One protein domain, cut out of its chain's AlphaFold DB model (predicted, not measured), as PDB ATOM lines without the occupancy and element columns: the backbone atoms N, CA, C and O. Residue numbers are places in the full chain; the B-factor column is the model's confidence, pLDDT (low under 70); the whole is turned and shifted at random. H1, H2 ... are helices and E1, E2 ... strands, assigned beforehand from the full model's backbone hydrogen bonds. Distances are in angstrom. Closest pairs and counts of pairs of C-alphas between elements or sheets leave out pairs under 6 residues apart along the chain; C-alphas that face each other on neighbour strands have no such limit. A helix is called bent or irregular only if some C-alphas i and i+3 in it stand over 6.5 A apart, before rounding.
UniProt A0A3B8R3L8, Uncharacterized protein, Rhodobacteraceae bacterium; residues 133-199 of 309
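Overview. This is residues 133 to 199 of the 309 residues of an uncharacterized protein of Rhodobacteraceae bacterium (UniProt A0A3B8R3L8). This is a small rounded domain: a three-stranded sheet, E1, E5 and E4, makes one side, and the short hairpin of E2 and E3 lies nearest the middle. Three short helices lie about that hairpin, H1 near E2, H3 beside E3 with its first residues grazing the sheet, and H2 at the end away from the sheet. The 67 printed residues hold three named helices and five named strands in the order E1 H1 E2 E3 H2 H3 E4 E5, a mixed class of helices and strands. The sheet's order is E1 - E5 - E4, antiparallel throughout, and E2 - E3 is an antiparallel pair. The whole is compact, with a radius of gyration of the C-alphas of 10.5 A and spans of 26 by 24 by 21 A.

Arrangement. Start at the inner strand E5, residues 194 to 198. Its antiparallel neighbours are the edge strands E1, residues 133 to 135, at 146 degrees, and E4, residues 187 to 191, at 149 degrees. Look for N 134 and O 195, 2.9 A apart, and for N 188 and O 196, 2.8 A; E4 and E5 form a hairpin. Next find E2, residues 152 to 154, and E3, residues 160 to 162, a hairpin at 148 degrees, with N 153 and O 161 3.0 A apart. The closest C-alphas of E3 and E4 are those of Val 160 and Leu 187, 5.5 A. H3, residues 179 to 183, only grazes the three-stranded sheet; its closest C-alpha to E3 is Ala 182, 5.8 A from that of Val 160. H1, residues 139 to 147, also only grazes that sheet, and its Trp 146 has its C-alpha 5.4 A from that of Ala 152 in E2. H2, residues 164 to 169, is not on the sheet; it only just touches H3, with 3 pairs of C-alphas within 8 A, the closest those of Trp 166 and Leu 179, 7.4 A. H1 and H2 are apart. In H1, H2 and H3 every O i to N i+4 pair is within hydrogen-bond range.

Along the chain. Find C-alpha 194 at (233.883, 160.443, 180.945); E5 runs 13.1 A to C-alpha 198 at (245.527, 156.199, 176.659). E4 measures 12.5 A, E1 7.3 A, E2 6.8 A and E3 6.5 A. From C-alpha 139 at (229.992, 167.228, 177.611) H1 runs 10.5 A. H1 is neither bent nor irregular, but only just: C-alphas 144 and 147 are 6.2 A apart. H2 measures 8.5 A and H3 5.8 A.

Size, cuts and confidence. The two C-alphas farthest apart are those of Ser 168 and Asn 192, 27.9 A. The printed part has no cut. The link from H2 to H3, nine residues, is short; the other links are tight. The mean pLDDT of the printed part is 92.6, and no printed residue is under 70.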
ATOM      1  N   GLY A 133     240.572 155.492 183.105       91.12
ATOM      2  CA  GLY A 133     239.328 156.261 183.022       91.12
ATOM      3  C   GLY A 133     239.185 157.248 184.181       91.12
ATOM      4  O   GLY A 133     239.567 156.937 185.308       91.12
ATOM      5  N   PHE A 134     238.604 158.418 183.925       94.25
ATOM      6  CA  PHE A 134     238.292 159.406 184.959       94.25
ATOM      7  C   PHE A 134     237.082 160.277 184.590       94.25
ATOM      8  O   PHE A 134     236.694 160.397 183.426       94.25
ATOM      9  N   SER A 135     236.472 160.898 185.602       93.94
ATOM     10  CA  SER A 135     235.388 161.867 185.411       93.94
ATOM     11  C   SER A 135     235.957 163.268 185.194       93.94
ATOM     12  O   SER A 135     236.679 163.799 186.040       93.94
ATOM     13  N   GLY A 136     235.621 163.865 184.055       93.12
ATOM     14  CA  GLY A 136     236.063 165.194 183.649       93.12
ATOM     15  C   GLY A 136     234.926 166.223 183.641       93.12
ATOM     16  O   GLY A 136     233.921 166.046 184.339       93.12
ATOM     17  N   PRO A 137     235.074 167.324 182.882       94.56
ATOM     18  CA  PRO A 137     233.977 168.259 182.651       94.56
ATOM     19  C   PRO A 137     232.806 167.553 181.955       94.56
ATOM     20  O   PRO A 137     233.008 166.609 181.196       94.56
ATOM     21  N   SER A 138     231.574 168.020 182.175       94.56
ATOM     22  CA  SER A 138     230.431 167.516 181.405       94.56
ATOM     23  C   SER A 138     230.617 167.797 179.915       94.56
ATOM     24  O   SER A 138     231.338 168.717 179.535       94.56
ATOM     25  N   ASP A 139     229.917 167.050 179.065       92.81
ATOM     26  CA  ASP A 139     229.992 167.228 177.611       92.81
ATOM     27  C   ASP A 139     229.724 168.666 177.165       92.81
ATOM     28  O   ASP A 139     230.458 169.208 176.344       92.81
ATOM     29  N   LYS A 140     228.701 169.291 177.755       94.56
ATOM     30  CA  LYS A 140     228.356 170.689 177.502       94.56
ATOM     31  C   LYS A 140     229.486 171.629 177.928       94.56
ATOM     32  O   LYS A 140     229.876 172.497 177.160       94.56
ATOM     33  N   LEU A 141     230.024 171.428 179.133       94.44
ATOM     34  CA  LEU A 141     231.094 172.266 179.667       94.44
ATOM     35  C   LEU A 141     232.376 172.130 178.836       94.44
ATOM     36  O   LEU A 141     233.028 173.132 178.567       94.44
ATOM     37  N   PHE A 142     232.727 170.912 178.415       95.38
ATOM     38  CA  PHE A 142     233.888 170.675 177.561       95.38
ATOM     39  C   PHE A 142     233.750 171.402 176.220       95.38
ATOM     40  O   PHE A 142     234.662 172.113 175.802       95.38
ATOM     41  N   GLU A 143     232.588 171.263 175.582       95.12
ATOM     42  CA  GLU A 143     232.298 171.911 174.305       95.12
ATOM     43  C   GLU A 143     232.377 173.438 174.412       95.12
ATOM     44  O   GLU A 143     233.086 174.079 173.645       95.12
ATOM     45  N   GLU A 144     231.701 174.024 175.403       94.94
ATOM     46  CA  GLU A 144     231.642 175.476 175.589       94.94
ATOM     47  C   GLU A 144     233.006 176.069 175.954       94.94
ATOM     48  O   GLU A 144     233.382 177.124 175.448       94.94
ATOM     49  N   HIS A 145     233.754 175.413 176.845       93.94
ATOM     50  CA  HIS A 145     234.963 176.001 177.413       93.94
ATOM     51  C   HIS A 145     236.235 175.664 176.638       93.94
ATOM     52  O   HIS A 145     237.098 176.535 176.558       93.94
ATOM     53  N   TRP A 146     236.366 174.456 176.077       96.00
ATOM     54  CA  TRP A 146     237.577 174.034 175.365       96.00
ATOM     55  C   TRP A 146     237.418 174.113 173.848       96.00
ATOM     56  O   TRP A 146     238.290 174.666 173.181       96.00
ATOM     57  N   VAL A 147     236.317 173.610 173.287       96.25
ATOM     58  CA  VAL A 147     236.163 173.529 171.823       96.25
ATOM     59  C   VAL A 147     235.736 174.873 171.232       96.25
ATOM     60  O   VAL A 147     236.456 175.447 170.417       96.25
ATOM     61  N   ALA A 148     234.613 175.434 171.686       97.06
ATOM     62  CA  ALA A 148     234.055 176.678 171.148       97.06
ATOM     63  C   ALA A 148     234.976 177.895 171.356       97.06
ATOM     64  O   ALA A 148     235.017 178.794 170.519       97.06
ATOM     65  N   ASN A 149     235.760 177.899 172.438       95.75
ATOM     66  CA  ASN A 149     236.756 178.939 172.713       95.75
ATOM     67  C   ASN A 149     238.116 178.690 172.034       95.75
ATOM     68  O   ASN A 149     239.056 179.461 172.258       95.75
ATOM     69  N   GLY A 150     238.236 177.637 171.221       96.50
ATOM     70  CA  GLY A 150     239.409 177.361 170.394       96.50
ATOM     71  C   GLY A 150     240.631 176.830 171.143       96.50
ATOM     72  O   GLY A 150     241.741 176.975 170.639       96.50
ATOM     73  N   TYR A 151     240.464 176.240 172.330       97.44
ATOM     74  CA  TYR A 151     241.555 175.599 173.078       97.44
ATOM     75  C   TYR A 151     241.834 174.173 172.599       97.44
ATOM     76  O   TYR A 151     242.975 173.720 172.627       97.44
ATOM     77  N   ALA A 152     240.813 173.449 172.144       97.56
ATOM     78  CA  ALA A 152     240.972 172.065 171.722       97.56
ATOM     79  C   ALA A 152     240.158 171.742 170.474       97.56
ATOM     80  O   ALA A 152     239.072 172.277 170.260       97.56
ATOM     81  N   THR A 153     240.658 170.791 169.697       97.00
ATOM     82  CA  THR A 153     239.883 170.079 168.681       97.00
ATOM     83  C   THR A 153     239.788 168.600 169.050       97.00
ATOM     84  O   THR A 153     240.511 168.108 169.919       97.00
ATOM     85  N   LEU A 154     238.850 167.891 168.421       94.06
ATOM     86  CA  LEU A 154     238.699 166.446 168.558       94.06
ATOM     87  C   LEU A 154     238.932 165.786 167.205       94.06
ATOM     88  O   LEU A 154     238.440 166.277 166.187       94.06
ATOM     89  N   ASP A 155     239.634 164.657 167.197       91.06
ATOM     90  CA  ASP A 155     239.639 163.781 166.029       91.06
ATOM     91  C   ASP A 155     238.415 162.843 166.014       91.06
ATOM     92  O   ASP A 155     237.566 162.848 166.910       91.06
ATOM     93  N   GLN A 156     238.328 162.001 164.983       87.38
ATOM     94  CA  GLN A 156     237.223 161.050 164.809       87.38
ATOM     95  C   GLN A 156     237.162 159.964 165.898       87.38
ATOM     96  O   GLN A 156     236.130 159.316 166.059       87.38
ATOM     97  N   THR A 157     238.251 159.757 166.639       83.50
ATOM     98  CA  THR A 157     238.357 158.791 167.743       83.50
ATOM     99  C   THR A 157     238.048 159.420 169.104       83.50
ATOM    100  O   THR A 157     238.084 158.737 170.127       83.50
ATOM    101  N   GLY A 158     237.751 160.724 169.134       89.12
ATOM    102  CA  GLY A 158     237.567 161.486 170.364       89.12
ATOM    103  C   GLY A 158     238.881 161.878 171.042       89.12
ATOM    104  O   GLY A 158     238.845 162.288 172.204       89.12
ATOM    105  N   LYS A 159     240.032 161.764 170.362       93.06
ATOM    106  CA  LYS A 159     241.312 162.280 170.863       93.06
ATOM    107  C   LYS A 159     241.235 163.793 170.964       93.06
ATOM    108  O   LYS A 159     240.865 164.456 169.998       93.06
ATOM    109  N   VAL A 160     241.599 164.329 172.119       95.88
ATOM    110  CA  VAL A 160     241.653 165.767 172.369       95.88
ATOM    111  C   VAL A 160     243.018 166.286 171.931       95.88
ATOM    112  O   VAL A 160     244.043 165.886 172.480       95.88
ATOM    113  N   ILE A 161     243.023 167.182 170.949       95.88
ATOM    114  CA  ILE A 161     244.230 167.797 170.395       95.88
ATOM    115  C   ILE A 161     244.282 169.248 170.892       95.88
ATOM    116  O   ILE A 161     243.362 170.016 170.592       95.88
ATOM    117  N   PRO A 162     245.310 169.638 171.667       96.62
ATOM    118  CA  PRO A 162     245.438 171.014 172.121       96.62
ATOM    119  C   PRO A 162     245.841 171.927 170.959       96.62
ATOM    120  O   PRO A 162     246.655 171.550 170.118       96.62
ATOM    121  N   THR A 163     245.274 173.130 170.912       97.38
ATOM    122  CA  THR A 163     245.695 174.179 169.974       97.38
ATOM    123  C   THR A 163     246.859 174.983 170.554       97.38
ATOM    124  O   THR A 163     247.083 174.977 171.768       97.38
ATOM    125  N   ASP A 164     247.545 175.761 169.714       96.06
ATOM    126  CA  ASP A 164     248.592 176.697 170.159       96.06
ATOM    127  C   ASP A 164     248.083 177.667 171.232       96.06
ATOM    128  O   ASP A 164     248.809 178.017 172.161       96.06
ATOM    129  N   LYS A 165     246.799 178.047 171.151       95.69
ATOM    130  CA  LYS A 165     246.146 178.879 172.163       95.69
ATOM    131  C   LYS A 165     246.168 178.206 173.536       95.69
ATOM    132  O   LYS A 165     246.513 178.847 174.521       95.69
ATOM    133  N   TRP A 166     245.808 176.925 173.621       96.38
ATOM    134  CA  TRP A 166     245.801 176.209 174.902       96.38
ATOM    135  C   TRP A 166     247.197 175.927 175.424       96.38
ATOM    136  O   TRP A 166     247.429 176.050 176.623       96.38
ATOM    137  N   LEU A 167     248.135 175.611 174.532       92.88
ATOM    138  CA  LEU A 167     249.536 175.444 174.902       92.88
ATOM    139  C   LEU A 167     250.113 176.736 175.500       92.88
ATOM    140  O   LEU A 167     250.786 176.657 176.520       92.88
ATOM    141  N   SER A 168     249.800 177.898 174.913       92.50
ATOM    142  CA  SER A 168     250.307 179.202 175.364       92.50
ATOM    143  C   SER A 168     249.604 179.753 176.607       92.50
ATOM    144  O   SER A 168     250.256 180.347 177.457       92.50
ATOM    145  N   GLU A 169     248.281 179.622 176.717       93.19
ATOM    146  CA  GLU A 169     247.537 180.167 177.866       93.19
ATOM    147  C   GLU A 169     247.540 179.217 179.073       93.19
ATOM    148  O   GLU A 169     247.255 179.622 180.203       93.19
ATOM    149  N   GLY A 170     247.865 177.944 178.847       90.94
ATOM    150  CA  GLY A 170     247.924 176.938 179.888       90.94
ATOM    151  C   GLY A 170     246.550 176.571 180.452       90.94
ATOM    152  O   GLY A 170     245.499 176.761 179.841       90.94
ATOM    153  N   ASP A 171     246.574 175.997 181.654       90.88
ATOM    154  CA  ASP A 171     245.405 175.357 182.258       90.88
ATOM    155  C   ASP A 171     244.973 175.996 183.585       90.88
ATOM    156  O   ASP A 171     244.063 175.500 184.247       90.88
ATOM    157  N   GLU A 172     245.624 177.076 184.031       83.56
ATOM    158  CA  GLU A 172     245.479 177.629 185.387       83.56
ATOM    159  C   GLU A 172     244.037 178.035 185.731       83.56
ATOM    160  O   GLU A 172     243.573 177.738 186.836       83.56
ATOM    161  N   GLY A 173     243.291 178.580 184.765       83.19
ATOM    162  CA  GLY A 173     241.890 178.990 184.929       83.19
ATOM    163  C   GLY A 173     240.861 177.852 184.911       83.19
ATOM    164  O   GLY A 173     239.710 178.056 185.298       83.19
ATOM    165  N   PHE A 174     241.243 176.640 184.500       87.50
ATOM    166  CA  PHE A 174     240.310 175.520 184.394       87.50
ATOM    167  C   PHE A 174     240.251 174.702 185.684       87.50
ATOM    168  O   PHE A 174     241.274 174.359 186.279       87.50
ATOM    169  N   LYS A 175     239.040 174.316 186.105       90.00
ATOM    170  CA  LYS A 175     238.852 173.370 187.221       90.00
ATOM    171  C   LYS A 175     239.460 171.998 186.905       90.00
ATOM    172  O   LYS A 175     240.021 171.354 187.786       90.00
ATOM    173  N   HIS A 176     239.316 171.550 185.659       90.75
ATOM    174  CA  HIS A 176     239.857 170.284 185.177       90.75
ATOM    175  C   HIS A 176     241.165 170.564 184.436       90.75
ATOM    176  O   HIS A 176     241.143 171.261 183.428       90.75
ATOM    177  N   LYS A 177     242.284 170.043 184.951       93.50
ATOM    178  CA  LYS A 177     243.618 170.214 184.359       93.50
ATOM    179  C   LYS A 177     243.857 169.123 183.310       93.50
ATOM    180  O   LYS A 177     244.349 168.050 183.643       93.50
ATOM    181  N   LEU A 178     243.405 169.363 182.083       95.31
ATOM    182  CA  LEU A 178     243.399 168.393 180.983       95.31
ATOM    183  C   LEU A 178     244.586 168.561 180.018       95.31
ATOM    184  O   LEU A 178     244.954 167.611 179.324       95.31
ATOM    185  N   LEU A 179     245.208 169.740 179.990       94.88
ATOM    186  CA  LEU A 179     246.304 170.087 179.090       94.88
ATOM    187  C   LEU A 179     247.507 169.148 179.209       94.88
ATOM    188  O   LEU A 179     248.039 168.784 178.163       94.88
ATOM    189  N   PRO A 180     247.950 168.703 180.405       91.56
ATOM    190  CA  PRO A 180     249.103 167.809 180.491       91.56
ATOM    191  C   PRO A 180     248.912 166.507 179.701       91.56
ATOM    192  O   PRO A 180     249.843 166.049 179.044       91.56
ATOM    193  N   ASP A 181     247.711 165.929 179.726       93.62
ATOM    194  CA  ASP A 181     247.415 164.682 179.013       93.62
ATOM    195  C   ASP A 181     247.105 164.925 177.533       93.62
ATOM    196  O   ASP A 181     247.480 164.113 176.684       93.62
ATOM    197  N   ALA A 182     246.484 166.062 177.203       94.12
ATOM    198  CA  ALA A 182     246.286 166.488 175.819       94.12
ATOM    199  C   ALA A 182     247.632 166.742 175.114       94.12
ATOM    200  O   ALA A 182     247.856 166.236 174.017       94.12
ATOM    201  N   LYS A 183     248.568 167.442 175.775       91.75
ATOM    202  CA  LYS A 183     249.919 167.733 175.265       91.75
ATOM    203  C   LYS A 183     250.726 166.459 175.008       91.75
ATOM    204  O   LYS A 183     251.440 166.378 174.016       91.75
ATOM    205  N   ARG A 184     250.575 165.439 175.860       89.25
ATOM    206  CA  ARG A 184     251.193 164.115 175.657       89.25
ATOM    207  C   ARG A 184     250.484 163.270 174.591       89.25
ATOM    208  O   ARG A 184     250.911 162.153 174.322       89.25
ATOM    209  N   GLY A 185     249.386 163.759 174.011       90.31
ATOM    210  CA  GLY A 185     248.610 163.044 173.001       90.31
ATOM    211  C   GLY A 185     247.816 161.858 173.549       90.31
ATOM    212  O   GLY A 185     247.544 160.925 172.797       90.31
ATOM    213  N   ARG A 186     247.464 161.882 174.841       92.25
ATOM    214  CA  ARG A 186     246.883 160.748 175.579       92.25
ATOM    215  C   ARG A 186     245.424 160.922 175.947       92.25
ATOM    216  O   ARG A 186     244.780 159.956 176.343       92.25
ATOM    217  N   LEU A 187     244.911 162.145 175.892       95.06
ATOM    218  CA  LEU A 187     243.571 162.460 176.362       95.06
ATOM    219  C   LEU A 187     242.515 162.119 175.307       95.06
ATOM    220  O   LEU A 187     242.528 162.671 174.211       95.06
ATOM    221  N   HIS A 188     241.558 161.271 175.672       94.00
ATOM    222  CA  HIS A 188     240.391 160.944 174.858       94.00
ATOM    223  C   HIS A 188     239.094 161.232 175.612       94.00
ATOM    224  O   HIS A 188     238.962 160.964 176.810       94.00
ATOM    225  N   ARG A 189     238.105 161.747 174.887       92.19
ATOM    226  CA  ARG A 189     236.743 161.956 175.372       92.19
ATOM    227  C   ARG A 189     235.876 160.761 174.984       92.19
ATOM    228  O   ARG A 189     235.756 160.440 173.808       92.19
ATOM    229  N   SER A 190     235.223 160.147 175.972       85.12
ATOM    230  CA  SER A 190     234.306 159.013 175.771       85.12
ATOM    231  C   SER A 190     232.819 159.411 175.829       85.12
ATOM    232  O   SER A 190     231.958 158.563 175.593       85.12
ATOM    233  N   GLY A 191     232.514 160.679 176.136       83.12
ATOM    234  CA  GLY A 191     231.153 161.216 176.270       83.12
ATOM    235  C   GLY A 191     230.590 161.123 177.694       83.12
ATOM    236  O   GLY A 191     231.159 160.470 178.566       83.12
ATOM    237  N   ASN A 192     229.473 161.806 177.951       84.56
ATOM    238  CA  ASN A 192     228.806 161.931 179.253       84.56
ATOM    239  C   ASN A 192     229.727 162.401 180.395       84.56
ATOM    240  O   ASN A 192     229.527 162.046 181.556       84.56
ATOM    241  N   GLY A 193     230.749 163.197 180.070       86.88
ATOM    242  CA  GLY A 193     231.759 163.645 181.032       86.88
ATOM    243  C   GLY A 193     232.767 162.577 181.470       86.88
ATOM    244  O   GLY A 193     233.514 162.799 182.424       86.88
ATOM    245  N   PHE A 194     232.826 161.436 180.776       91.62
ATOM    246  CA  PHE A 194     233.883 160.443 180.945       91.62
ATOM    247  C   PHE A 194     235.037 160.696 179.978       91.62
ATOM    248  O   PHE A 194     234.849 160.888 178.771       91.62
ATOM    249  N   PHE A 195     236.244 160.652 180.530       94.06
ATOM    250  CA  PHE A 195     237.498 160.785 179.808       94.06
ATOM    251  C   PHE A 195     238.378 159.578 180.085       94.06
ATOM    252  O   PHE A 195     238.240 158.893 181.102       94.06
ATOM    253  N   VAL A 196     239.276 159.316 179.152       92.19
ATOM    254  CA  VAL A 196     240.225 158.217 179.224       92.19
ATOM    255  C   VAL A 196     241.592 158.761 178.849       92.19
ATOM    256  O   VAL A 196     241.722 159.448 177.837       92.19
ATOM    257  N   THR A 197     242.610 158.462 179.652       92.00
ATOM    258  CA  THR A 197     243.996 158.591 179.211       92.00
ATOM    259  C   THR A 197     244.455 157.268 178.620       92.00
ATOM    260  O   THR A 197     244.274 156.205 179.212       92.00
ATOM    261  N   VAL A 198     245.027 157.339 177.425       90.69
ATOM    262  CA  VAL A 198     245.527 156.199 176.659       90.69
ATOM    263  C   VAL A 198     247.013 156.436 176.416       90.69
ATOM    264  O   VAL A 198     247.401 157.529 176.011       90.69
ATOM    265  N   VAL A 199     247.876 155.470 176.733       91.06
ATOM    266  CA  VAL A 199     249.301 155.549 176.352       91.06
ATOM    267  C   VAL A 199     249.404 155.632 174.825       91.06
ATOM    268  O   VAL A 199     248.665 154.912 174.156       91.06
TER     269      VAL A 199